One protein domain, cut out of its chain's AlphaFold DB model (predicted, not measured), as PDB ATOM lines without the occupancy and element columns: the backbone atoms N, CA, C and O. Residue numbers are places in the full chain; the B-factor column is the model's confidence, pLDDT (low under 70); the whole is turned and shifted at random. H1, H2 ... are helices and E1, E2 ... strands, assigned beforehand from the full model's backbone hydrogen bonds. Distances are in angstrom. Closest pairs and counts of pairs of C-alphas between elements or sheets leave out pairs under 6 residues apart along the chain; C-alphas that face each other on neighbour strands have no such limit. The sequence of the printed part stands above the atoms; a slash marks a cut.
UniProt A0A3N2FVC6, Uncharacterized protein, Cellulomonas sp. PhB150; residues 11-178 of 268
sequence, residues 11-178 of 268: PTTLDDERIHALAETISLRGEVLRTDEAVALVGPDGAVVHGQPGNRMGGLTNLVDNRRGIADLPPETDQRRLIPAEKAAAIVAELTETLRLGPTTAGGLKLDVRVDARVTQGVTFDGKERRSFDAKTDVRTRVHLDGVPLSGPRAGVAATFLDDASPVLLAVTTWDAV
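AT A GLANCE: This is residues 11 to 178 of the 268 residues of an uncharacterized protein of Cellulomonas sp. PhB150 (UniProt A0A3N2FVC6). One broad, twisted sheet of ten strands makes a wall, with two helices over different parts of one face, H1 over E2 and E3 and H2 over E7 and E9, and no named helix over the other face. The meander E1 to E4 makes one part of the wall, E9 and E10 join it to the long hairpin E6 and E7, and the tip of that hairpin, residues 125 to 130, sticks out beyond the body. The printed part has 168 residues with two named helices and ten named strands, in the order H1 E1 E2 E3 E4 H2 E5 E6 E7 E8 E9 E10, and its class is mixed, helices and strands. The sheet is branched and mostly antiparallel, with one parallel pair, E5 and E10. The whole is compact, with a radius of gyration of the C-alphas of 17.3 A and spans of 59 by 41 by 25 A.

IN THESE COORDINATES: H1, residues 16 to 25, begins at C-alpha 16 at (2.647, -17.871, 4.012) and is 14.3 A long. E1, residues 31 to 34, E2, residues 38 to 43, E3, residues 46 to 51, and E4, residues 60 to 65, follow; E4 is 16.9 A long. H2, residues 85 to 98, spans 20.0 A. After E5, residues 102 to 105, come the two longest strands, E6, residues 111 to 125, 43.6 A, and E7, residues 130 to 145, 42.7 A. E6 ends at C-alpha 125 at (-25.887, -39.164, 32.694). E8 is residues 148 to 151 and E9 residues 157 to 161. E10, residues 169 to 178, is 25.6 A long and ends at C-alpha 178 at (-7.379, -34.134, -10.474).

HOW THE PARTS SIT: E1, E2, E3 and E4 form a meander, each strand the antiparallel neighbour of the one before; N 33 and O 40 are 2.8 A apart, N 41 and O 48 2.8 A, and N 49 and O 62 2.8 A, within hydrogen-bond range. H1 is on the sheet at a height of 9.3 A, over E2 and E3 and slantwise to the strands, at 45 degrees to E2 on the local plane. The closest C-alphas of H1 and E3 are those of Ala 23 and Val 48, 6.6 A apart. E10 has E4 on one side, antiparallel, with N 63 and O 170 2.8 A apart. On the other side lie E9, antiparallel, with N 158 and O 171 2.8 A apart, and E5, parallel, with N 102 and O 173 2.9 A apart. E10 bends by 52 degrees at residue 175. E7 has E6 on one side, with N 116 and O 140 2.8 A apart, and E9 and E8 on the other, with N 139 and O 159 2.8 A and N 150 and O 143 2.8 A apart. E6, E7 and E8 form a second meander, and E7 bends by 59 degrees at residue 133. H2 is on the same face as H1, at a height of 8.4 A, over E7 and E9 and only just over E6, where 3 of its C-alphas fall. It runs slantwise to the strands, at 37 degrees to E7 on the local plane; the closest C-alphas of H2 and E6 are those of Ala 85 and Ala 117, 5.0 A apart. H1 and H2 are apart, but only just, at 8.2 A. In both helices every O i to N i+4 pair is within hydrogen-bond range.

THE WHOLE: The C-alphas farthest apart are those of Gly 107 and Lys 128, at 60.8 A. The printed part has no cut. The link from E4 to H2, residues 66 to 84, is long. The mean pLDDT of the printed part is 88.0, and residues 71 to 80 and residue 107 are under 70.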
ATOM      1  N   PRO A  11      -1.616 -32.358  -5.060       91.81
ATOM      2  CA  PRO A  11      -1.844 -31.584  -3.853       91.81
ATOM      3  C   PRO A  11      -1.390 -30.140  -4.042       91.81
ATOM      4  O   PRO A  11      -0.373 -29.893  -4.690       91.81
ATOM      5  N   THR A  12      -2.141 -29.208  -3.469       90.81
ATOM      6  CA  THR A  12      -1.778 -27.793  -3.476       90.81
ATOM      7  C   THR A  12      -0.567 -27.538  -2.583       90.81
ATOM      8  O   THR A  12      -0.451 -28.140  -1.520       90.81
ATOM      9  N   THR A  13       0.302 -26.613  -2.989       91.31
ATOM     10  CA  THR A  13       1.310 -26.006  -2.105       91.31
ATOM     11  C   THR A  13       0.732 -24.734  -1.492       91.31
ATOM     12  O   THR A  13       0.207 -23.882  -2.215       91.31
ATOM     13  N   LEU A  14       0.850 -24.573  -0.172       89.88
ATOM     14  CA  LEU A  14       0.490 -23.320   0.502       89.88
ATOM     15  C   LEU A  14       1.726 -22.500   0.879       89.88
ATOM     16  O   LEU A  14       2.666 -23.002   1.505       89.88
ATOM     17  N   ASP A  15       1.690 -21.223   0.512       88.81
ATOM     18  CA  ASP A  15       2.629 -20.201   0.959       88.81
ATOM     19  C   ASP A  15       2.140 -19.515   2.253       88.81
ATOM     20  O   ASP A  15       1.097 -19.864   2.819       88.81
ATOM     21  N   ASP A  16       2.936 -18.566   2.751       90.38
ATOM     22  CA  ASP A  16       2.647 -17.871   4.012       90.38
ATOM     23  C   ASP A  16       1.432 -16.950   3.894       90.38
ATOM     24  O   ASP A  16       0.628 -16.851   4.817       90.38
ATOM     25  N   GLU A  17       1.255 -16.312   2.740       89.69
ATOM     26  CA  GLU A  17       0.108 -15.442   2.492       89.69
ATOM     27  C   GLU A  17      -1.198 -16.240   2.560       89.69
ATOM     28  O   GLU A  17      -2.136 -15.852   3.262       89.69
ATOM     29  N   ARG A  18      -1.246 -17.412   1.915       87.69
ATOM     30  CA  ARG A  18      -2.432 -18.271   1.931       87.69
ATOM     31  C   ARG A  18      -2.714 -18.855   3.308       87.69
ATOM     32  O   ARG A  18      -3.883 -18.910   3.686       87.69
ATOM     33  N   ILE A  19      -1.705 -19.284   4.074       91.12
ATOM     34  CA  ILE A  19      -1.971 -19.787   5.434       91.12
ATOM     35  C   ILE A  19      -2.429 -18.667   6.375       91.12
ATOM     36  O   ILE A  19      -3.314 -18.899   7.200       91.12
ATOM     37  N   HIS A  20      -1.908 -17.448   6.218       91.06
ATOM     38  CA  HIS A  20      -2.407 -16.287   6.952       91.06
ATOM     39  C   HIS A  20      -3.855 -15.969   6.584       91.06
ATOM     40  O   HIS A  20      -4.675 -15.849   7.488       91.06
ATOM     41  N   ALA A  21      -4.207 -15.942   5.297       87.56
ATOM     42  CA  ALA A  21      -5.587 -15.728   4.860       87.56
ATOM     43  C   ALA A  21      -6.552 -16.789   5.431       87.56
ATOM     44  O   ALA A  21      -7.651 -16.467   5.894       87.56
ATOM     45  N   LEU A  22      -6.127 -18.060   5.472       87.00
ATOM     46  CA  LEU A  22      -6.888 -19.140   6.111       87.00
ATOM     47  C   LEU A  22      -7.085 -18.896   7.613       87.00
ATOM     48  O   LEU A  22      -8.195 -19.056   8.118       87.00
ATOM     49  N   ALA A  23      -6.028 -18.498   8.321       89.88
ATOM     50  CA  ALA A  23      -6.082 -18.206   9.750       89.88
ATOM     51  C   ALA A  23      -6.926 -16.959  10.069       89.88
ATOM     52  O   ALA A  23      -7.691 -16.958  11.031       89.88
ATOM     53  N   GLU A  24      -6.856 -15.912   9.248       88.12
ATOM     54  CA  GLU A  24      -7.653 -14.694   9.416       88.12
ATOM     55  C   GLU A  24      -9.149 -14.965   9.281       88.12
ATOM     56  O   GLU A  24      -9.941 -14.453  10.076       88.12
ATOM     57  N   THR A  25      -9.529 -15.841   8.349       77.88
ATOM     58  CA  THR A  25     -10.930 -16.229   8.122       77.88
ATOM     59  C   THR A  25     -11.582 -16.823   9.378       77.88
ATOM     60  O   THR A  25     -12.790 -16.718   9.575       77.88
ATOM     61  N   ILE A  26     -10.778 -17.397  10.274       79.62
ATOM     62  CA  ILE A  26     -11.220 -17.987  11.546       79.62
ATOM     63  C   ILE A  26     -10.762 -17.183  12.770       79.62
ATOM     64  O   ILE A  26     -10.887 -17.648  13.902       79.62
ATOM     65  N   SER A  27     -10.237 -15.972  12.556       86.00
ATOM     66  CA  SER A  27      -9.692 -15.095  13.599       86.00
ATOM     67  C   SER A  27      -8.576 -15.727  14.445       86.00
ATOM     68  O   SER A  27      -8.444 -15.419  15.632       86.00
ATOM     69  N   LEU A  28      -7.758 -16.597  13.850       90.06
ATOM     70  CA  LEU A  28      -6.579 -17.172  14.488       90.06
ATOM     71  C   LEU A  28      -5.354 -16.285  14.233       90.06
ATOM     72  O   LEU A  28      -5.079 -15.876  13.107       90.06
ATOM     73  N   ARG A  29      -4.590 -16.012  15.291       90.94
ATOM     74  CA  ARG A  29      -3.292 -15.331  15.222       90.94
ATOM     75  C   ARG A  29      -2.218 -16.247  15.779       90.94
ATOM     76  O   ARG A  29      -2.468 -16.949  16.755       90.94
ATOM     77  N   GLY A  30      -1.030 -16.213  15.192       93.38
ATOM     78  CA  GLY A  30       0.041 -17.116  15.583       93.38
ATOM     79  C   GLY A  30       1.323 -16.904  14.796       93.38
ATOM     80  O   GLY A  30       1.414 -16.016  13.948       93.38
ATOM     81  N   GLU A  31       2.302 -17.742  15.105       95.44
ATOM     82  CA  GLU A  31       3.571 -17.838  14.393       95.44
ATOM     83  C   GLU A  31       3.458 -18.865  13.266       95.44
ATOM     84  O   GLU A  31       2.844 -19.923  13.441       95.44
ATOM     85  N   VAL A  32       4.055 -18.560  12.112       96.44
ATOM     86  CA  VAL A  32       4.151 -19.508  11.001       96.44
ATOM     87  C   VAL A  32       5.380 -20.390  11.186       96.44
ATOM     88  O   VAL A  32       6.504 -19.906  11.287       96.44
ATOM     89  N   LEU A  33       5.157 -21.699  11.177       95.38
ATOM     90  CA  LEU A  33       6.181 -22.733  11.203       95.38
ATOM     91  C   LEU A  33       6.167 -23.458   9.856       95.38
ATOM     92  O   LEU A  33       5.122 -23.947   9.420       95.38
ATOM     93  N   ARG A  34       7.325 -23.559   9.198       94.38
ATOM     94  CA  ARG A  34       7.460 -24.247   7.908       94.38
ATOM     95  C   ARG A  34       8.487 -25.368   7.980       94.38
ATOM     96  O   ARG A  34       9.574 -25.207   8.531       94.38
ATOM     97  N   THR A  35       8.141 -26.476   7.344       93.25
ATOM     98  CA  THR A  35       9.047 -27.546   6.935       93.25
ATOM     99  C   THR A  35       8.818 -27.849   5.453       93.25
ATOM    100  O   THR A  35       7.882 -27.327   4.844       93.25
ATOM    101  N   ASP A  36       9.638 -28.720   4.871       90.00
ATOM    102  CA  ASP A  36       9.419 -29.200   3.499       90.00
ATOM    103  C   ASP A  36       8.113 -30.007   3.371       90.00
ATOM    104  O   ASP A  36       7.526 -30.096   2.296       90.00
ATOM    105  N   GLU A  37       7.633 -30.580   4.478       92.69
ATOM    106  CA  GLU A  37       6.462 -31.455   4.511       92.69
ATOM    107  C   GLU A  37       5.172 -30.758   4.963       92.69
ATOM    108  O   GLU A  37       4.080 -31.282   4.735       92.69
ATOM    109  N   ALA A  38       5.258 -29.610   5.632       95.00
ATOM    110  CA  ALA A  38       4.090 -28.930   6.175       95.00
ATOM    111  C   ALA A  38       4.315 -27.429   6.363       95.00
ATOM    112  O   ALA A  38       5.424 -26.958   6.613       95.00
ATOM    113  N   VAL A  39       3.223 -26.675   6.315       95.81
ATOM    114  CA  VAL A  39       3.167 -25.297   6.811       95.81
ATOM    115  C   VAL A  39       2.079 -25.209   7.871       95.81
ATOM    116  O   VAL A  39       0.992 -25.761   7.704       95.81
ATOM    117  N   ALA A  40       2.382 -24.557   8.985       96.12
ATOM    118  CA  ALA A  40       1.465 -24.397  10.097       96.12
ATOM    119  C   ALA A  40       1.468 -22.954  10.590       96.12
ATOM    120  O   ALA A  40       2.506 -22.307  10.593       96.12
ATOM    121  N   LEU A  41       0.317 -22.472  11.045       96.81
ATOM    122  CA  LEU A  41       0.194 -21.261  11.842       96.81
ATOM    123  C   LEU A  41      -0.318 -21.683  13.212       96.81
ATOM    124  O   LEU A  41      -1.414 -22.234  13.323       96.81
ATOM    125  N   VAL A  42       0.494 -21.459  14.243       95.50
ATOM    126  CA  VAL A  42       0.226 -21.930  15.605       95.50
ATOM    127  C   VAL A  42       0.136 -20.738  16.542       95.50
ATOM    128  O   VAL A  42       1.047 -19.913  16.622       95.50
ATOM    129  N   GLY A  43      -0.979 -20.649  17.256       93.56
ATOM    130  CA  GLY A  43      -1.237 -19.632  18.261       93.56
ATOM    131  C   GLY A  43      -1.681 -20.241  19.591       93.56
ATOM    132  O   GLY A  43      -1.928 -21.444  19.679       93.56
ATOM    133  N   PRO A  44      -1.835 -19.413  20.635       91.88
ATOM    134  CA  PRO A  44      -2.388 -19.869  21.912       91.88
ATOM    135  C   PRO A  44      -3.835 -20.367  21.770       91.88
ATOM    136  O   PRO A  44      -4.260 -21.268  22.487       91.88
ATOM    137  N   ASP A  45      -4.568 -19.808  20.808       91.12
ATOM    138  CA  ASP A  45      -6.000 -20.027  20.624       91.12
ATOM    139  C   ASP A  45      -6.331 -21.163  19.649       91.12
ATOM    140  O   ASP A  45      -7.494 -21.532  19.500       91.12
ATOM    141  N   GLY A  46      -5.334 -21.736  18.975       93.44
ATOM    142  CA  GLY A  46      -5.565 -22.758  17.962       93.44
ATOM    143  C   GLY A  46      -4.398 -22.946  17.004       93.44
ATOM    144  O   GLY A  46      -3.332 -22.344  17.148       93.44
ATOM    145  N   ALA A  47      -4.616 -23.787  16.002       94.94
ATOM    146  CA  ALA A  47      -3.652 -24.032  14.942       94.94
ATOM    147  C   ALA A  47      -4.347 -24.278  13.602       94.94
ATOM    148  O   ALA A  47      -5.409 -24.898  13.553       94.94
ATOM    149  N   VAL A  48      -3.700 -23.850  12.521       94.94
ATOM    150  CA  VAL A  48      -3.975 -24.296  11.150       94.94
ATOM    151  C   VAL A  48      -2.728 -25.011  10.648       94.94
ATOM    152  O   VAL A  48      -1.627 -24.495  10.795       94.94
ATOM    153  N   VAL A  49      -2.881 -26.201  10.077       95.38
ATOM    154  CA  VAL A  49      -1.780 -27.037   9.589       95.38
ATOM    155  C   VAL A  49      -2.133 -27.571   8.213       95.38
ATOM    156  O   VAL A  49      -3.178 -28.190   8.039       95.38
ATOM    157  N   HIS A  50      -1.246 -27.390   7.249       95.12
ATOM    158  CA  HIS A  50      -1.383 -27.918   5.903       95.12
ATOM    159  C   HIS A  50      -0.221 -28.850   5.570       95.12
ATOM    160  O   HIS A  50       0.942 -28.469   5.707       95.12
ATOM    161  N   GLY A  51      -0.537 -30.064   5.116       94.94
ATOM    162  CA  GLY A  51       0.460 -30.989   4.579       94.94
ATOM    163  C   GLY A  51       0.868 -30.577   3.167       94.94
ATOM    164  O   GLY A  51       0.029 -30.580   2.269       94.94
ATOM    165  N   GLN A  52       2.145 -30.261   2.962       94.31
ATOM    166  CA  GLN A  52       2.700 -29.927   1.649       94.31
ATOM    167  C   GLN A  52       2.750 -31.166   0.734       94.31
ATOM    168  O   GLN A  52       2.672 -32.308   1.215       94.31
ATOM    169  N   PRO A  53       2.896 -30.984  -0.592       92.56
ATOM    170  CA  PRO A  53       3.117 -32.098  -1.507       92.56
ATOM    171  C   PRO A  53       4.291 -32.981  -1.062       92.56
ATOM    172  O   PRO A  53       5.353 -32.489  -0.697       92.56
ATOM    173  N   GLY A  54       4.098 -34.301  -1.098       87.44
ATOM    174  CA  GLY A  54       5.097 -35.276  -0.648       87.44
ATOM    175  C   GLY A  54       4.922 -35.750   0.799       87.44
ATOM    176  O   GLY A  54       5.383 -36.840   1.132       87.44
ATOM    177  N   ASN A  55       4.189 -35.015   1.644       93.12
ATOM    178  CA  ASN A  55       3.795 -35.506   2.965       93.12
ATOM    179  C   ASN A  55       2.673 -36.555   2.855       93.12
ATOM    180  O   ASN A  55       1.846 -36.512   1.942       93.12
ATOM    181  N   ARG A  56       2.584 -37.475   3.829       92.12
ATOM    182  CA  ARG A  56       1.517 -38.498   3.895       92.12
ATOM    183  C   ARG A  56       0.108 -37.901   3.861       92.12
ATOM    184  O   ARG A  56      -0.808 -38.534   3.351       92.12
ATOM    185  N   MET A  57      -0.068 -36.697   4.392       93.38
ATOM    186  CA  MET A  57      -1.322 -35.944   4.381       93.38
ATOM    187  C   MET A  57      -1.261 -34.746   3.421       93.38
ATOM    188  O   MET A  57      -1.957 -33.758   3.630       93.38
ATOM    189  N   GLY A  58      -0.442 -34.835   2.368       93.00
ATOM    190  CA  GLY A  58      -0.294 -33.793   1.356       93.00
ATOM    191  C   GLY A  58      -1.639 -33.353   0.778       93.00
ATOM    192  O   GLY A  58      -2.457 -34.190   0.374       93.00
ATOM    193  N   GLY A  59      -1.872 -32.041   0.764       91.12
ATOM    194  CA  GLY A  59      -3.120 -31.427   0.319       91.12
ATOM    195  C   GLY A  59      -4.240 -31.460   1.358       91.12
ATOM    196  O   GLY A  59      -5.354 -31.068   1.035       91.12
ATOM    197  N   LEU A  60      -4.002 -31.919   2.590       93.88
ATOM    198  CA  LEU A  60      -4.974 -31.797   3.678       93.88
ATOM    199  C   LEU A  60      -4.625 -30.595   4.558       93.88
ATOM    200  O   LEU A  60      -3.538 -30.527   5.132       93.88
ATOM    201  N   THR A  61      -5.588 -29.694   4.716       93.31
ATOM    202  CA  THR A  61      -5.540 -28.597   5.683       93.31
ATOM    203  C   THR A  61      -6.407 -28.957   6.881       93.31
ATOM    204  O   THR A  61      -7.580 -29.287   6.721       93.31
ATOM    205  N   ASN A  62      -5.841 -28.886   8.080       94.12
ATOM    206  CA  ASN A  62      -6.538 -29.063   9.345       94.12
ATOM    207  C   ASN A  62      -6.509 -27.771  10.149       94.12
ATOM    208  O   ASN A  62      -5.550 -27.008  10.093       94.12
ATOM    209  N   LEU A  63      -7.548 -27.568  10.936       92.50
ATOM    210  CA  LEU A  63      -7.742 -26.429  11.810       92.50
ATOM    211  C   LEU A  63      -8.339 -26.928  13.112       92.50
ATOM    212  O   LEU A  63      -9.277 -27.731  13.101       92.50
ATOM    213  N   VAL A  64      -7.803 -26.422  14.217       93.12
ATOM    214  CA  VAL A  64      -8.300 -26.687  15.566       93.12
ATOM    215  C   VAL A  64      -8.367 -25.378  16.352       93.12
ATOM    216  O   VAL A  64      -7.368 -24.665  16.435       93.12
ATOM    217  N   ASP A  65      -9.529 -25.074  16.931       90.44
ATOM    218  CA  ASP A  65      -9.720 -24.017  17.934       90.44
ATOM    219  C   ASP A  65      -9.507 -24.621  19.331       90.44
ATOM    220  O   ASP A  65     -10.246 -25.511  19.752       90.44
ATOM    221  N   ASN A  66      -8.493 -24.144  20.053       88.50
ATOM    222  CA  ASN A  66      -8.139 -24.646  21.382       88.50
ATOM    223  C   ASN A  66      -8.895 -23.934  22.513       88.50
ATOM    224  O   ASN A  66      -8.806 -24.355  23.665       88.50
ATOM    225  N   ARG A  67      -9.633 -22.856  22.220       84.75
ATOM    226  CA  ARG A  67     -10.363 -22.084  23.242       84.75
ATOM    227  C   ARG A  67     -11.693 -22.717  23.622       84.75
ATOM    228  O   ARG A  67     -12.258 -22.370  24.656       84.75
ATOM    229  N   ARG A  68     -12.245 -23.554  22.743       80.25
ATOM    230  CA  ARG A  68     -13.616 -24.063  22.838       80.25
ATOM    231  C   ARG A  68     -13.620 -25.583  22.763       80.25
ATOM    232  O   ARG A  68     -13.432 -26.153  21.691       80.25
ATOM    233  N   GLY A  69     -13.880 -26.244  23.888       73.88
ATOM    234  CA  GLY A  69     -14.109 -27.682  23.912       73.88
ATOM    235  C   GLY A  69     -15.492 -28.046  23.373       73.88
ATOM    236  O   GLY A  69     -16.499 -27.430  23.712       73.88
ATOM    237  N   ILE A  70     -15.561 -29.123  22.587       71.19
ATOM    238  CA  ILE A  70     -16.831 -29.716  22.126       71.19
ATOM    239  C   ILE A  70     -17.672 -30.245  23.310       71.19
ATOM    240  O   ILE A  70     -18.888 -30.375  23.199       71.19
ATOM    241  N   ALA A  71     -17.023 -30.553  24.439       63.56
ATOM    242  CA  ALA A  71     -17.640 -31.117  25.639       63.56
ATOM    243  C   ALA A  71     -17.818 -30.108  26.792       63.56
ATOM    244  O   ALA A  71     -18.338 -30.492  27.837       63.56
ATOM    245  N   ASP A  72     -17.438 -28.836  26.620       58.88
ATOM    246  CA  ASP A  72     -17.485 -27.812  27.682       58.88
ATOM    247  C   ASP A  72     -18.898 -27.249  27.932       58.88
ATOM    248  O   ASP A  72     -19.060 -26.125  28.401       58.88
ATOM    249  N   LEU A  73     -19.948 -28.007  27.610       57.00
ATOM    250  CA  LEU A  73     -21.332 -27.579  27.792       57.00
ATOM    251  C   LEU A  73     -21.870 -28.115  29.127       57.00
ATOM    252  O   LEU A  73     -22.232 -29.294  29.204       57.00
ATOM    253  N   PRO A  74     -21.963 -27.293  30.192       53.00
ATOM    254  CA  PRO A  74     -22.771 -27.664  31.335       53.00
ATOM    255  C   PRO A  74     -24.245 -27.774  30.902       53.00
ATOM    256  O   PRO A  74     -24.737 -26.921  30.158       53.00
ATOM    257  N   PRO A  75     -24.983 -28.785  31.395       53.19
ATOM    258  CA  PRO A  75     -26.386 -29.021  31.037       53.19
ATOM    259  C   PRO A  75     -27.333 -27.870  31.421       53.19
ATOM    260  O   PRO A  75     -28.488 -27.872  31.014       53.19
ATOM    261  N   GLU A  76     -26.859 -26.896  32.200       54.41
ATOM    262  CA  GLU A  76     -27.642 -25.742  32.653       54.41
ATOM    263  C   GLU A  76     -27.532 -24.524  31.719       54.41
ATOM    264  O   GLU A  76     -28.336 -23.597  31.808       54.41
ATOM    265  N   THR A  77     -26.574 -24.516  30.784       53.78
ATOM    266  CA  THR A  77     -26.442 -23.451  29.780       53.78
ATOM    267  C   THR A  77     -27.240 -23.771  28.518       53.78
ATOM    268  O   THR A  77     -26.685 -23.968  27.444       53.78
ATOM    269  N   ASP A  78     -28.564 -23.729  28.638       50.88
ATOM    270  CA  ASP A  78     -29.551 -23.806  27.543       50.88
ATOM    271  C   ASP A  78     -29.523 -22.565  26.604       50.88
ATOM    272  O   ASP A  78     -30.495 -22.220  25.938       50.88
ATOM    273  N   GLN A  79     -28.424 -21.798  26.605       52.44
ATOM    274  CA  GLN A  79     -28.376 -20.438  26.048       52.44
ATOM    275  C   GLN A  79     -27.485 -20.273  24.816       52.44
ATOM    276  O   GLN A  79     -27.611 -19.264  24.117       52.44
ATOM    277  N   ARG A  80     -26.611 -21.234  24.494       61.47
ATOM    278  CA  ARG A  80     -25.891 -21.182  23.216       61.47
ATOM    279  C   ARG A  80     -26.803 -21.715  22.123       61.47
ATOM    280  O   ARG A  80     -27.001 -22.916  21.989       61.47
ATOM    281  N   ARG A  81     -27.359 -20.800  21.327       75.56
ATOM    282  CA  ARG A  81     -28.003 -21.159  20.063       75.56
ATOM    283  C   ARG A  81     -26.924 -21.717  19.145       75.56
ATOM    284  O   ARG A  81     -26.163 -20.939  18.573       75.56
ATOM    285  N   LEU A  82     -26.854 -23.045  19.037       87.19
ATOM    286  CA  LEU A  82     -26.002 -23.683  18.043       87.19
ATOM    287  C   LEU A  82     -26.290 -23.098  16.668       87.19
ATOM    288  O   LEU A  82     -27.421 -22.707  16.350       87.19
ATOM    289  N   ILE A  83     -25.266 -23.085  15.827       90.50
ATOM    290  CA  ILE A  83     -25.469 -22.723  14.441       90.50
ATOM    291  C   ILE A  83     -26.398 -23.753  13.769       90.50
ATOM    292  O   ILE A  83     -26.145 -24.959  13.852       90.50
ATOM    293  N   PRO A  84     -27.477 -23.321  13.092       92.19
ATOM    294  CA  PRO A  84     -28.339 -24.243  12.363       92.19
ATOM    295  C   PRO A  84     -27.571 -24.990  11.267       92.19
ATOM    296  O   PRO A  84     -26.694 -24.413  10.623       92.19
ATOM    297  N   ALA A  85     -27.940 -26.248  11.009       94.88
ATOM    298  CA  ALA A  85     -27.274 -27.106  10.024       94.88
ATOM    299  C   ALA A  85     -27.178 -26.463   8.628       94.88
ATOM    300  O   ALA A  85     -26.101 -26.434   8.040       94.88
ATOM    301  N   GLU A  86     -28.269 -25.878   8.127       95.19
ATOM    302  CA  GLU A  86     -28.290 -25.196   6.824       95.19
ATOM    303  C   GLU A  86     -27.315 -24.013   6.769       95.19
ATOM    304  O   GLU A  86     -26.598 -23.831   5.787       95.19
ATOM    305  N   LYS A  87     -27.230 -23.241   7.859       94.94
ATOM    306  CA  LYS A  87     -26.302 -22.112   7.959       94.94
ATOM    307  C   LYS A  87     -24.848 -22.589   8.016       94.94
ATOM    308  O   LYS A  87     -24.000 -22.003   7.353       94.94
ATOM    309  N   ALA A  88     -24.560 -23.655   8.760       95.44
ATOM    310  CA  ALA A  88     -23.226 -24.253   8.798       95.44
ATOM    311  C   ALA A  88     -22.802 -24.798   7.423       95.44
ATOM    312  O   ALA A  88     -21.662 -24.600   7.011       95.44
ATOM    313  N   ALA A  89     -23.721 -25.434   6.688       95.69
ATOM    314  CA  ALA A  89     -23.471 -25.894   5.323       95.69
ATOM    315  C   ALA A  89     -23.128 -24.730   4.379       95.69
ATOM    316  O   ALA A  89     -22.162 -24.829   3.625       95.69
ATOM    317  N   ALA A  90     -23.881 -23.625   4.455       94.56
ATOM    318  CA  ALA A  90     -23.633 -22.430   3.650       94.56
ATOM    319  C   ALA A  90     -22.256 -21.812   3.943       94.56
ATOM    320  O   ALA A  90     -21.526 -21.489   3.013       94.56
ATOM    321  N   ILE A  91     -21.869 -21.733   5.220       93.00
ATOM    322  CA  ILE A  91     -20.544 -21.241   5.618       93.00
ATOM    323  C   ILE A  91     -19.442 -22.135   5.064       93.00
ATOM    324  O   ILE A  91     -18.471 -21.631   4.515       93.00
ATOM    325  N   VAL A  92     -19.574 -23.461   5.171       92.81
ATOM    326  CA  VAL A  92     -18.562 -24.370   4.613       92.81
ATOM    327  C   VAL A  92     -18.452 -24.208   3.100       92.81
ATOM    328  O   VAL A  92     -17.334 -24.156   2.601       92.81
ATOM    329  N   ALA A  93     -19.572 -24.076   2.385       91.50
ATOM    330  CA  ALA A  93     -19.559 -23.828   0.946       91.50
ATOM    331  C   ALA A  93     -18.822 -22.517   0.599       91.50
ATOM    332  O   ALA A  93     -17.909 -22.527  -0.227       91.50
ATOM    333  N   GLU A  94     -19.144 -21.423   1.292       89.56
ATOM    334  CA  GLU A  94     -18.508 -20.114   1.100       89.56
ATOM    335  C   GLU A  94     -17.008 -20.140   1.428       89.56
ATOM    336  O   GLU A  94     -16.196 -19.629   0.654       89.56
ATOM    337  N   LEU A  95     -16.620 -20.781   2.536       86.25
ATOM    338  CA  LEU A  95     -15.219 -20.974   2.915       86.25
ATOM    339  C   LEU A  95     -14.466 -21.744   1.833       86.25
ATOM    340  O   LEU A  95     -13.362 -21.354   1.456       86.25
ATOM    341  N   THR A  96     -15.060 -22.824   1.318       85.56
ATOM    342  CA  THR A  96     -14.424 -23.627   0.272       85.56
ATOM    343  C   THR A  96     -14.239 -22.854  -1.025       85.56
ATOM    344  O   THR A  96     -13.168 -22.908  -1.622       85.56
ATOM    345  N   GLU A  97     -15.231 -22.065  -1.428       85.00
ATOM    346  CA  GLU A  97     -15.156 -21.258  -2.643       85.00
ATOM    347  C   GLU A  97     -14.135 -20.120  -2.508       85.00
ATOM    348  O   GLU A  97     -13.217 -20.001  -3.324       85.00
ATOM    349  N   THR A  98     -14.241 -19.328  -1.438       81.75
ATOM    350  CA  THR A  98     -13.415 -18.130  -1.205       81.75
ATOM    351  C   THR A  98     -11.935 -18.473  -1.115       81.75
ATOM    352  O   THR A  98     -11.085 -17.805  -1.703       81.75
ATOM    353  N   LEU A  99     -11.616 -19.551  -0.402       77.81
ATOM    354  CA  LEU A  99     -10.239 -19.957  -0.131       77.81
ATOM    355  C   LEU A  99      -9.694 -20.911  -1.204       77.81
ATOM    356  O   LEU A  99      -8.551 -21.371  -1.104       77.81
ATOM    357  N   ARG A 100     -10.503 -21.188  -2.241       78.75
ATOM    358  CA  ARG A 100     -10.230 -22.182  -3.288       78.75
ATOM    359  C   ARG A 100      -9.814 -23.515  -2.672       78.75
ATOM    360  O   ARG A 100      -8.827 -24.127  -3.077       78.75
ATOM    361  N   LEU A 101     -10.540 -23.907  -1.631       76.62
ATOM    362  CA  LEU A 101     -10.370 -25.177  -0.958       76.62
ATOM    363  C   LEU A 101     -11.300 -26.183  -1.610       76.62
ATOM    364  O   LEU A 101     -12.492 -25.943  -1.789       76.62
ATOM    365  N   GLY A 102     -10.745 -27.330  -1.943       76.56
ATOM    366  CA  GLY A 102     -11.446 -28.363  -2.670       76.56
ATOM    367  C   GLY A 102     -10.656 -28.809  -3.891       76.56
ATOM    368  O   GLY A 102      -9.646 -28.208  -4.256       76.56
ATOM    369  N   PRO A 103     -11.088 -29.913  -4.496       79.19
ATOM    370  CA  PRO A 103     -10.418 -30.462  -5.653       79.19
ATOM    371  C   PRO A 103     -10.866 -29.769  -6.945       79.19
ATOM    372  O   PRO A 103     -12.055 -29.730  -7.261       79.19
ATOM    373  N   THR A 104      -9.915 -29.271  -7.729       82.69
ATOM    374  CA  THR A 104     -10.151 -28.807  -9.105       82.69
ATOM    375  C   THR A 104      -9.902 -29.936 -10.103       82.69
ATOM    376  O   THR A 104      -8.952 -30.701  -9.962       82.69
ATOM    377  N   THR A 105     -10.750 -30.072 -11.128       80.25
ATOM    378  CA  THR A 105     -10.551 -31.080 -12.184       80.25
ATOM    379  C   THR A 105      -9.844 -30.512 -13.405       80.25
ATOM    380  O   THR A 105      -9.989 -29.342 -13.755       80.25
ATOM    381  N   ALA A 106      -9.118 -31.386 -14.096       74.62
ATOM    382  CA  ALA A 106      -8.616 -31.165 -15.442       74.62
ATOM    383  C   ALA A 106      -8.820 -32.435 -16.288       74.62
ATOM    384  O   ALA A 106      -8.984 -33.537 -15.767       74.62
ATOM    385  N   GLY A 107      -8.835 -32.288 -17.617       69.75
ATOM    386  CA  GLY A 107      -8.858 -33.443 -18.524       69.75
ATOM    387  C   GLY A 107     -10.182 -34.219 -18.585       69.75
ATOM    388  O   GLY A 107     -10.158 -35.421 -18.813       69.75
ATOM    389  N   GLY A 108     -11.329 -33.556 -18.400       80.50
ATOM    390  CA  GLY A 108     -12.656 -34.144 -18.652       80.50
ATOM    391  C   GLY A 108     -13.276 -34.932 -17.493       80.50
ATOM    392  O   GLY A 108     -14.428 -35.341 -17.608       80.50
ATOM    393  N   LEU A 109     -12.558 -35.089 -16.377       90.31
ATOM    394  CA  LEU A 109     -13.098 -35.665 -15.145       90.31
ATOM    395  C   LEU A 109     -14.143 -34.739 -14.509       90.31
ATOM    396  O   LEU A 109     -13.972 -33.512 -14.472       90.31
ATOM    397  N   LYS A 110     -15.201 -35.327 -13.946       91.50
ATOM    398  CA  LYS A 110     -16.261 -34.607 -13.237       91.50
ATOM    399  C   LYS A 110     -16.211 -34.901 -11.743       91.50
ATOM    400  O   LYS A 110     -16.409 -36.038 -11.323       91.50
ATOM    401  N   LEU A 111     -16.046 -33.851 -10.940       90.62
ATOM    402  CA  LEU A 111     -16.232 -33.917  -9.492       90.62
ATOM    403  C   LEU A 111     -17.598 -33.350  -9.104       90.62
ATOM    404  O   LEU A 111     -17.944 -32.231  -9.474       90.62
ATOM    405  N   ASP A 112     -18.375 -34.140  -8.366       91.75
ATOM    406  CA  ASP A 112     -19.637 -33.733  -7.740       91.75
ATOM    407  C   ASP A 112     -19.430 -33.666  -6.226       91.75
ATOM    408  O   ASP A 112     -19.110 -34.677  -5.596       91.75
ATOM    409  N   VAL A 113     -19.595 -32.480  -5.642       90.62
ATOM    410  CA  VAL A 113     -19.424 -32.250  -4.204       90.62
ATOM    411  C   VAL A 113     -20.779 -31.916  -3.599       90.62
ATOM    412  O   VAL A 113     -21.426 -30.951  -3.993       90.62
ATOM    413  N   ARG A 114     -21.205 -32.711  -2.618       92.31
ATOM    414  CA  ARG A 114     -22.458 -32.500  -1.882       92.31
ATOM    415  C   ARG A 114     -22.156 -32.221  -0.428       92.31
ATOM    416  O   ARG A 114     -21.432 -32.999   0.186       92.31
ATOM    417  N   VAL A 115     -22.715 -31.148   0.116       92.69
ATOM    418  CA  VAL A 115     -22.546 -30.764   1.522       92.69
ATOM    419  C   VAL A 115     -23.710 -31.330   2.333       92.69
ATOM    420  O   VAL A 115     -24.864 -31.007   2.068       92.69
ATOM    421  N   ASP A 116     -23.403 -32.148   3.333       94.38
ATOM    422  CA  ASP A 116     -24.343 -32.604   4.352       94.38
ATOM    423  C   ASP A 116     -24.024 -31.898   5.671       94.38
ATOM    424  O   ASP A 116     -22.875 -31.896   6.115       94.38
ATOM    425  N   ALA A 117     -25.039 -31.370   6.348       96.50
ATOM    426  CA  ALA A 117     -24.899 -30.829   7.694       96.50
ATOM    427  C   ALA A 117     -25.936 -31.443   8.628       96.50
ATOM    428  O   ALA A 117     -27.078 -31.689   8.236       96.50
ATOM    429  N   ARG A 118     -25.543 -31.699   9.875       95.56
ATOM    430  CA  ARG A 118     -26.433 -32.258  10.895       95.56
ATOM    431  C   ARG A 118     -26.073 -31.760  12.283       95.56
ATOM    432  O   ARG A 118     -24.899 -31.575  12.600       95.56
ATOM    433  N   VAL A 119     -27.090 -31.634  13.125       92.62
ATOM    434  CA  VAL A 119     -26.896 -31.449  14.562       92.62
ATOM    435  C   VAL A 119     -26.596 -32.810  15.188       92.62
ATOM    436  O   VAL A 119     -27.321 -33.784  14.971       92.62
ATOM    437  N   THR A 120     -25.511 -32.883  15.947       90.69
ATOM    438  CA  THR A 120     -25.106 -34.065  16.708       90.69
ATOM    439  C   THR A 120     -25.531 -33.892  18.163       90.69
ATOM    440  O   THR A 120     -25.230 -32.879  18.795       90.69
ATOM    441  N   GLN A 121     -26.214 -34.905  18.693       86.81
ATOM    442  CA  GLN A 121     -26.696 -34.935  20.074       86.81
ATOM    443  C   GLN A 121     -25.592 -35.379  21.038       86.81
ATOM    444  O   GLN A 121     -24.946 -36.410  20.827       86.81
ATOM    445  N   GLY A 122     -25.415 -34.619  22.112       83.94
ATOM    446  CA  GLY A 122     -24.716 -35.026  23.322       83.94
ATOM    447  C   GLY A 122     -25.649 -35.775  24.270       83.94
ATOM    448  O   GLY A 122     -26.874 -35.704  24.165       83.94
ATOM    449  N   VAL A 123     -25.058 -36.528  25.197       84.12
ATOM    450  CA  VAL A 123     -25.790 -37.252  26.239       84.12
ATOM    451  C   VAL A 123     -25.060 -37.071  27.560       84.12
ATOM    452  O   VAL A 123     -23.886 -37.421  27.659       84.12
ATOM    453  N   THR A 124     -25.777 -36.609  28.580       81.81
ATOM    454  CA  THR A 124     -25.285 -36.564  29.962       81.81
ATOM    455  C   THR A 124     -26.043 -37.585  30.803       81.81
ATOM    456  O   THR A 124     -27.250 -37.777  30.634       81.81
ATOM    457  N   PHE A 125     -25.323 -38.257  31.701       84.06
ATOM    458  CA  PHE A 125     -25.887 -39.164  32.694       84.06
ATOM    459  C   PHE A 125     -25.404 -38.743  34.081       84.06
ATOM    460  O   PHE A 125     -24.209 -38.790  34.361       84.06
ATOM    461  N   ASP A 126     -26.330 -38.325  34.939       82.56
ATOM    462  CA  ASP A 126     -26.038 -37.835  36.295       82.56
ATOM    463  C   ASP A 126     -26.064 -38.948  37.364       82.56
ATOM    464  O   ASP A 126     -26.014 -38.682  38.565       82.56
ATOM    465  N   GLY A 127     -26.164 -40.211  36.935       86.75
ATOM    466  CA  GLY A 127     -26.343 -41.371  37.810       86.75
ATOM    467  C   GLY A 127     -27.806 -41.757  38.055       86.75
ATOM    468  O   GLY A 127     -28.053 -42.843  38.581       86.75
ATOM    469  N   LYS A 128     -28.775 -40.916  37.671       88.38
ATOM    470  CA  LYS A 128     -30.220 -41.159  37.831       88.38
ATOM    471  C   LYS A 128     -30.980 -41.047  36.515       88.38
ATOM    472  O   LYS A 128     -31.817 -41.896  36.225       88.38
ATOM    473  N   GLU A 129     -30.688 -40.024  35.723       86.44
ATOM    474  CA  GLU A 129     -31.400 -39.703  34.495       86.44
ATOM    475  C   GLU A 129     -30.425 -39.492  33.335       86.44
ATOM    476  O   GLU A 129     -29.336 -38.929  33.473       86.44
ATOM    477  N   ARG A 130     -30.836 -39.967  32.159       87.00
ATOM    478  CA  ARG A 130     -30.154 -39.713  30.894       87.00
ATOM    479  C   ARG A 130     -30.857 -38.560  30.192       87.00
ATOM    480  O   ARG A 130     -32.037 -38.677  29.877       87.00
ATOM    481  N   ARG A 131     -30.119 -37.497  29.882       84.19
ATOM    482  CA  ARG A 131     -30.624 -36.345  29.121       84.19
ATOM    483  C   ARG A 131     -29.829 -36.186  27.834       84.19
ATOM    484  O   ARG A 131     -28.606 -36.314  27.847       84.19
ATOM    485  N   SER A 132     -30.528 -35.950  26.728       85.31
ATOM    486  CA  SER A 132     -29.931 -35.593  25.439       85.31
ATOM    487  C   SER A 132     -30.029 -34.092  25.207       85.31
ATOM    488  O   SER A 132     -31.010 -33.477  25.622       85.31
ATOM    489  N   PHE A 133     -29.042 -33.522  24.531       83.00
ATOM    490  CA  PHE A 133     -29.007 -32.106  24.178       83.00
ATOM    491  C   PHE A 133     -28.255 -31.911  22.862       83.00
ATOM    492  O   PHE A 133     -27.372 -32.700  22.516       83.00
ATOM    493  N   ASP A 134     -28.571 -30.840  22.147       86.75
ATOM    494  CA  ASP A 134     -27.848 -30.442  20.944       86.75
ATOM    495  C   ASP A 134     -26.416 -30.030  21.332       86.75
ATOM    496  O   ASP A 134     -26.218 -29.033  22.023       86.75
ATOM    497  N   ALA A 135     -25.402 -30.794  20.911       87.38
ATOM    498  CA  ALA A 135     -24.018 -30.549  21.331       87.38
ATOM    499  C   ALA A 135     -23.211 -29.743  20.309       87.38
ATOM    500  O   ALA A 135     -22.385 -28.911  20.677       87.38
ATOM    501  N   LYS A 136     -23.407 -30.022  19.018       92.00
ATOM    502  CA  LYS A 136     -22.639 -29.410  17.929       92.00
ATOM    503  C   LYS A 136     -23.332 -29.577  16.589       92.00
ATOM    504  O   LYS A 136     -24.140 -30.488  16.414       92.00
ATOM    505  N   THR A 137     -22.916 -28.777  15.619       94.69
ATOM    506  CA  THR A 137     -23.312 -28.935  14.220       94.69
ATOM    507  C   THR A 137     -22.116 -29.427  13.420       94.69
ATOM    508  O   THR A 137     -21.097 -28.747  13.321       94.69
ATOM    509  N   ASP A 138     -22.222 -30.630  12.862       96.12
ATOM    510  CA  ASP A 138     -21.192 -31.224  12.015       96.12
ATOM    511  C   ASP A 138     -21.574 -31.067  10.541       96.12
ATOM    512  O   ASP A 138     -22.697 -31.378  10.140       96.12
ATOM    513  N   VAL A 139     -20.609 -30.651   9.729       96.44
ATOM    514  CA  VAL A 139     -20.707 -30.565   8.272       96.44
ATOM    515  C   VAL A 139     -19.722 -31.549   7.655       96.44
ATOM    516  O   VAL A 139     -18.585 -31.676   8.110       96.44
ATOM    517  N   ARG A 140     -20.141 -32.265   6.614       95.25
ATOM    518  CA  ARG A 140     -19.287 -33.145   5.815       95.25
ATOM    519  C   ARG A 140     -19.632 -33.014   4.348       95.25
ATOM    520  O   ARG A 140     -20.802 -32.899   4.006       95.25
ATOM    521  N   THR A 141     -18.645 -33.123   3.474       93.12
ATOM    522  CA  THR A 141     -18.915 -33.258   2.043       93.12
ATOM    523  C   THR A 141     -18.801 -34.699   1.583       93.12
ATOM    524  O   THR A 141     -17.865 -35.401   1.965       93.12
ATOM    525  N   ARG A 142     -19.682 -35.110   0.674       92.44
ATOM    526  CA  ARG A 142     -19.501 -36.302  -0.154       92.44
ATOM    527  C   ARG A 142     -19.004 -35.870  -1.518       92.44
ATOM    528  O   ARG A 142     -19.686 -35.121  -2.211       92.44
ATOM    529  N   VAL A 143     -17.832 -36.359  -1.890       93.31
ATOM    530  CA  VAL A 143     -17.228 -36.102  -3.197       93.31
ATOM    531  C   VAL A 143     -17.443 -37.339  -4.062       93.31
ATOM    532  O   VAL A 143     -17.262 -38.454  -3.580       93.31
ATOM    533  N   HIS A 144     -17.836 -37.158  -5.317       95.00
ATOM    534  CA  HIS A 144     -17.898 -38.225  -6.312       95.00
ATOM    535  C   HIS A 144     -17.034 -37.842  -7.506       95.00
ATOM    536  O   HIS A 144     -17.115 -36.709  -7.972       95.00
ATOM    537  N   LEU A 145     -16.246 -38.787  -8.008       94.38
ATOM    538  CA  LEU A 145     -15.475 -38.678  -9.240       94.38
ATOM    539  C   LEU A 145     -16.161 -39.527 -10.310       94.38
ATOM    540  O   LEU A 145     -16.348 -40.725 -10.117       94.38
ATOM    541  N   ASP A 146     -16.607 -38.885 -11.388       93.69
ATOM    542  CA  ASP A 146     -17.371 -39.503 -12.482       93.69
ATOM    543  C   ASP A 146     -18.568 -40.339 -11.987       93.69
ATOM    544  O   ASP A 146     -18.902 -41.398 -12.508       93.69
ATOM    545  N   GLY A 147     -19.234 -39.841 -10.939       94.06
ATOM    546  CA  GLY A 147     -20.397 -40.484 -10.321       94.06
ATOM    547  C   GLY A 147     -20.069 -41.571  -9.291       94.06
ATOM    548  O   GLY A 147     -20.982 -42.046  -8.617       94.06
ATOM    549  N   VAL A 148     -18.797 -41.922  -9.098       95.56
ATOM    550  CA  VAL A 148     -18.349 -42.907  -8.104       95.56
ATOM    551  C   VAL A 148     -17.883 -42.187  -6.838       95.56
ATOM    552  O   VAL A 148     -17.120 -41.227  -6.934       95.56
ATOM    553  N   PRO A 149     -18.314 -42.613  -5.638       96.38
ATOM    554  CA  PRO A 149     -17.947 -41.933  -4.401       96.38
ATOM    555  C   PRO A 149     -16.435 -41.966  -4.163       96.38
ATOM    556  O   PRO A 149     -15.759 -42.948  -4.455       96.38
ATOM    557  N   LEU A 150     -15.917 -40.893  -3.583       95.25
ATOM    558  CA  LEU A 150     -14.558 -40.773  -3.079       95.25
ATOM    559  C   LEU A 150     -14.578 -40.969  -1.560       95.25
ATOM    560  O   LEU A 150     -15.392 -40.376  -0.855       95.25
ATOM    561  N   SER A 151     -13.673 -41.795  -1.051       94.12
ATOM    562  CA  SER A 151     -13.569 -42.146   0.363       94.12
ATOM    563  C   SER A 151     -12.139 -41.972   0.859       94.12
ATOM    564  O   SER A 151     -11.190 -42.130   0.096       94.12
ATOM    565  N   GLY A 152     -11.974 -41.678   2.146       92.38
ATOM    566  CA  GLY A 152     -10.673 -41.613   2.805       92.38
ATOM    567  C   GLY A 152     -10.405 -40.323   3.564       92.38
ATOM    568  O   GLY A 152     -11.221 -39.405   3.557       92.38
ATOM    569  N   PRO A 153      -9.266 -40.260   4.271       90.12
ATOM    570  CA  PRO A 153      -8.938 -39.133   5.136       90.12
ATOM    571  C   PRO A 153      -8.658 -37.838   4.362       90.12
ATOM    572  O   PRO A 153      -8.716 -36.764   4.948       90.12
ATOM    573  N   ARG A 154      -8.368 -37.930   3.058       92.06
ATOM    574  CA  ARG A 154      -8.202 -36.783   2.156       92.06
ATOM    575  C   ARG A 154      -9.385 -36.641   1.192       92.06
ATOM    576  O   ARG A 154      -9.209 -36.215   0.060       92.06
ATOM    577  N   ALA A 155     -10.580 -37.079   1.597       90.38
ATOM    578  CA  ALA A 155     -11.789 -36.966   0.786       90.38
ATOM    579  C   ALA A 155     -12.676 -35.818   1.291       90.38
ATOM    580  O   ALA A 155     -13.429 -35.967   2.253       90.38
ATOM    581  N   GLY A 156     -12.614 -34.679   0.599       92.06
ATOM    582  CA  GLY A 156     -13.534 -33.561   0.806       92.06
ATOM    583  C   GLY A 156     -13.266 -32.752   2.076       92.06
ATOM    584  O   GLY A 156     -12.116 -32.455   2.403       92.06
ATOM    585  N   VAL A 157     -14.345 -32.345   2.743       93.12
ATOM    586  CA  VAL A 157     -14.386 -31.422   3.878       93.12
ATOM    587  C   VAL A 157     -15.138 -32.055   5.040       93.12
ATOM    588  O   VAL A 157     -16.195 -32.661   4.857       93.12
ATOM    589  N   ALA A 158     -14.627 -31.860   6.247       94.75
ATOM    590  CA  ALA A 158     -15.317 -32.102   7.499       94.75
ATOM    591  C   ALA A 158     -15.127 -30.882   8.402       94.75
ATOM    592  O   ALA A 158     -13.998 -30.466   8.635       94.75
ATOM    593  N   ALA A 159     -16.212 -30.321   8.918       95.00
ATOM    594  CA  ALA A 159     -16.166 -29.186   9.829       95.00
ATOM    595  C   ALA A 159     -17.095 -29.415  11.021       95.00
ATOM    596  O   ALA A 159     -18.134 -30.063  10.902       95.00
ATOM    597  N   THR A 160     -16.729 -28.857  12.166       95.19
ATOM    598  CA  THR A 160     -17.552 -28.853  13.371       95.19
ATOM    599  C   THR A 160     -17.720 -27.423  13.843       95.19
ATOM    600  O   THR A 160     -16.743 -26.691  13.993       95.19
ATOM    601  N   PHE A 161     -18.962 -27.054  14.125       93.50
ATOM    602  CA  PHE A 161     -19.349 -25.755  14.650       93.50
ATOM    603  C   PHE A 161     -20.065 -25.906  15.987       93.50
ATOM    604  O   PHE A 161     -20.710 -26.925  16.256       93.50
ATOM    605  N   LEU A 162     -19.973 -24.852  16.791       91.06
ATOM    606  CA  LEU A 162     -20.750 -24.683  18.009       91.06
ATOM    607  C   LEU A 162     -21.795 -23.587  17.775       91.06
ATOM    608  O   LEU A 162     -22.820 -23.829  17.143       91.06
ATOM    609  N   ASP A 163     -21.520 -22.376  18.238       87.06
ATOM    610  CA  ASP A 163     -22.455 -21.259  18.358       87.06
ATOM    611  C   ASP A 163     -22.151 -20.070  17.433       87.06
ATOM    612  O   ASP A 163     -22.930 -19.118  17.377       87.06
ATOM    613  N   ASP A 164     -21.054 -20.117  16.678       87.75
ATOM    614  CA  ASP A 164     -20.654 -19.059  15.753       87.75
ATOM    615  C   ASP A 164     -20.295 -19.585  14.356       87.75
ATOM    616  O   ASP A 164     -20.427 -20.771  14.044       87.75
ATOM    617  N   ALA A 165     -19.903 -18.656  13.483       88.75
ATOM    618  CA  ALA A 165     -19.541 -18.939  12.100       88.75
ATOM    619  C   ALA A 165     -18.116 -19.496  11.935       88.75
ATOM    620  O   ALA A 165     -17.741 -19.861  10.824       88.75
ATOM    621  N   SER A 166     -17.330 -19.577  13.011       89.62
ATOM    622  CA  SER A 166     -15.947 -20.043  12.966       89.62
ATOM    623  C   SER A 166     -15.892 -21.505  13.408       89.62
ATOM    624  O   SER A 166     -16.190 -21.799  14.572       89.62
ATOM    625  N   PRO A 167     -15.505 -22.448  12.531       91.88
ATOM    626  CA  PRO A 167     -15.458 -23.852  12.910       91.88
ATOM    627  C   PRO A 167     -14.446 -24.072  14.043       91.88
ATOM    628  O   PRO A 167     -13.350 -23.519  14.022       91.88
ATOM    629  N   VAL A 168     -14.801 -24.911  15.020       92.12
ATOM    630  CA  VAL A 168     -13.867 -25.353  16.073       92.12
ATOM    631  C   VAL A 168     -12.929 -26.448  15.579       92.12
ATOM    632  O   VAL A 168     -11.828 -26.609  16.095       92.12
ATOM    633  N   LEU A 169     -13.365 -27.198  14.565       93.69
ATOM    634  CA  LEU A 169     -12.552 -28.155  13.825       93.69
ATOM    635  C   LEU A 169     -12.879 -28.018  12.345       93.69
ATOM    636  O   LEU A 169     -14.054 -27.970  11.979       93.69
ATOM    637  N   LEU A 170     -11.862 -28.024  11.493       93.25
ATOM    638  CA  LEU A 170     -12.025 -28.139  10.046       93.25
ATOM    639  C   LEU A 170     -10.905 -29.022   9.498       93.25
ATOM    640  O   LEU A 170      -9.741 -28.821   9.813       93.25
ATOM    641  N   ALA A 171     -11.267 -29.989   8.669       94.31
ATOM    642  CA  ALA A 171     -10.367 -30.784   7.853       94.31
ATOM    643  C   ALA A 171     -10.842 -30.652   6.407       94.31
ATOM    644  O   ALA A 171     -11.994 -30.959   6.106       94.31
ATOM    645  N   VAL A 172      -9.989 -30.156   5.520       92.62
ATOM    646  CA  VAL A 172     -10.365 -29.824   4.147       92.62
ATOM    647  C   VAL A 172      -9.275 -30.210   3.166       92.62
ATOM    648  O   VAL A 172      -8.096 -29.900   3.329       92.62
ATOM    649  N   THR A 173      -9.701 -30.911   2.126       91.50
ATOM    650  CA  THR A 173      -8.852 -31.342   1.023       91.50
ATOM    651  C   THR A 173      -8.643 -30.191   0.043       91.50
ATOM    652  O   THR A 173      -9.601 -29.543  -0.364       91.50
ATOM    653  N   THR A 174      -7.398 -29.959  -0.355       89.50
ATOM    654  CA  THR A 174      -6.955 -28.876  -1.239       89.50
ATOM    655  C   THR A 174      -6.053 -29.477  -2.315       89.50
ATOM    656  O   THR A 174      -4.903 -29.843  -2.043       89.50
ATOM    657  N   TRP A 175      -6.600 -29.648  -3.520       90.75
ATOM    658  CA  TRP A 175      -5.889 -30.214  -4.668       90.75
ATOM    659  C   TRP A 175      -5.956 -29.240  -5.838       90.75
ATOM    660  O   TRP A 175      -7.048 -28.851  -6.238       90.75
ATOM    661  N   ASP A 176      -4.800 -28.920  -6.419       89.81
ATOM    662  CA  ASP A 176      -4.685 -28.033  -7.581       89.81
ATOM    663  C   ASP A 176      -5.190 -28.694  -8.865       89.81
ATOM    664  O   ASP A 176      -5.618 -28.013  -9.801       89.81
ATOM    665  N   ALA A 177      -5.119 -30.024  -8.938       91.25
ATOM    666  CA  ALA A 177      -5.656 -30.770 -10.063       91.25
ATOM    667  C   ALA A 177      -5.983 -32.221  -9.701       91.25
ATOM    668  O   ALA A 177      -5.243 -32.890  -8.976       91.25
ATOM    669  N   VAL A 178      -7.057 -32.718 -10.306       93.50
ATOM    670  CA  VAL A 178      -7.379 -34.134 -10.474       93.50
ATOM    671  C   VAL A 178      -7.435 -34.405 -11.972       93.50
ATOM    672  O   VAL A 178      -8.256 -33.817 -12.678       93.50
TER     673      VAL A 178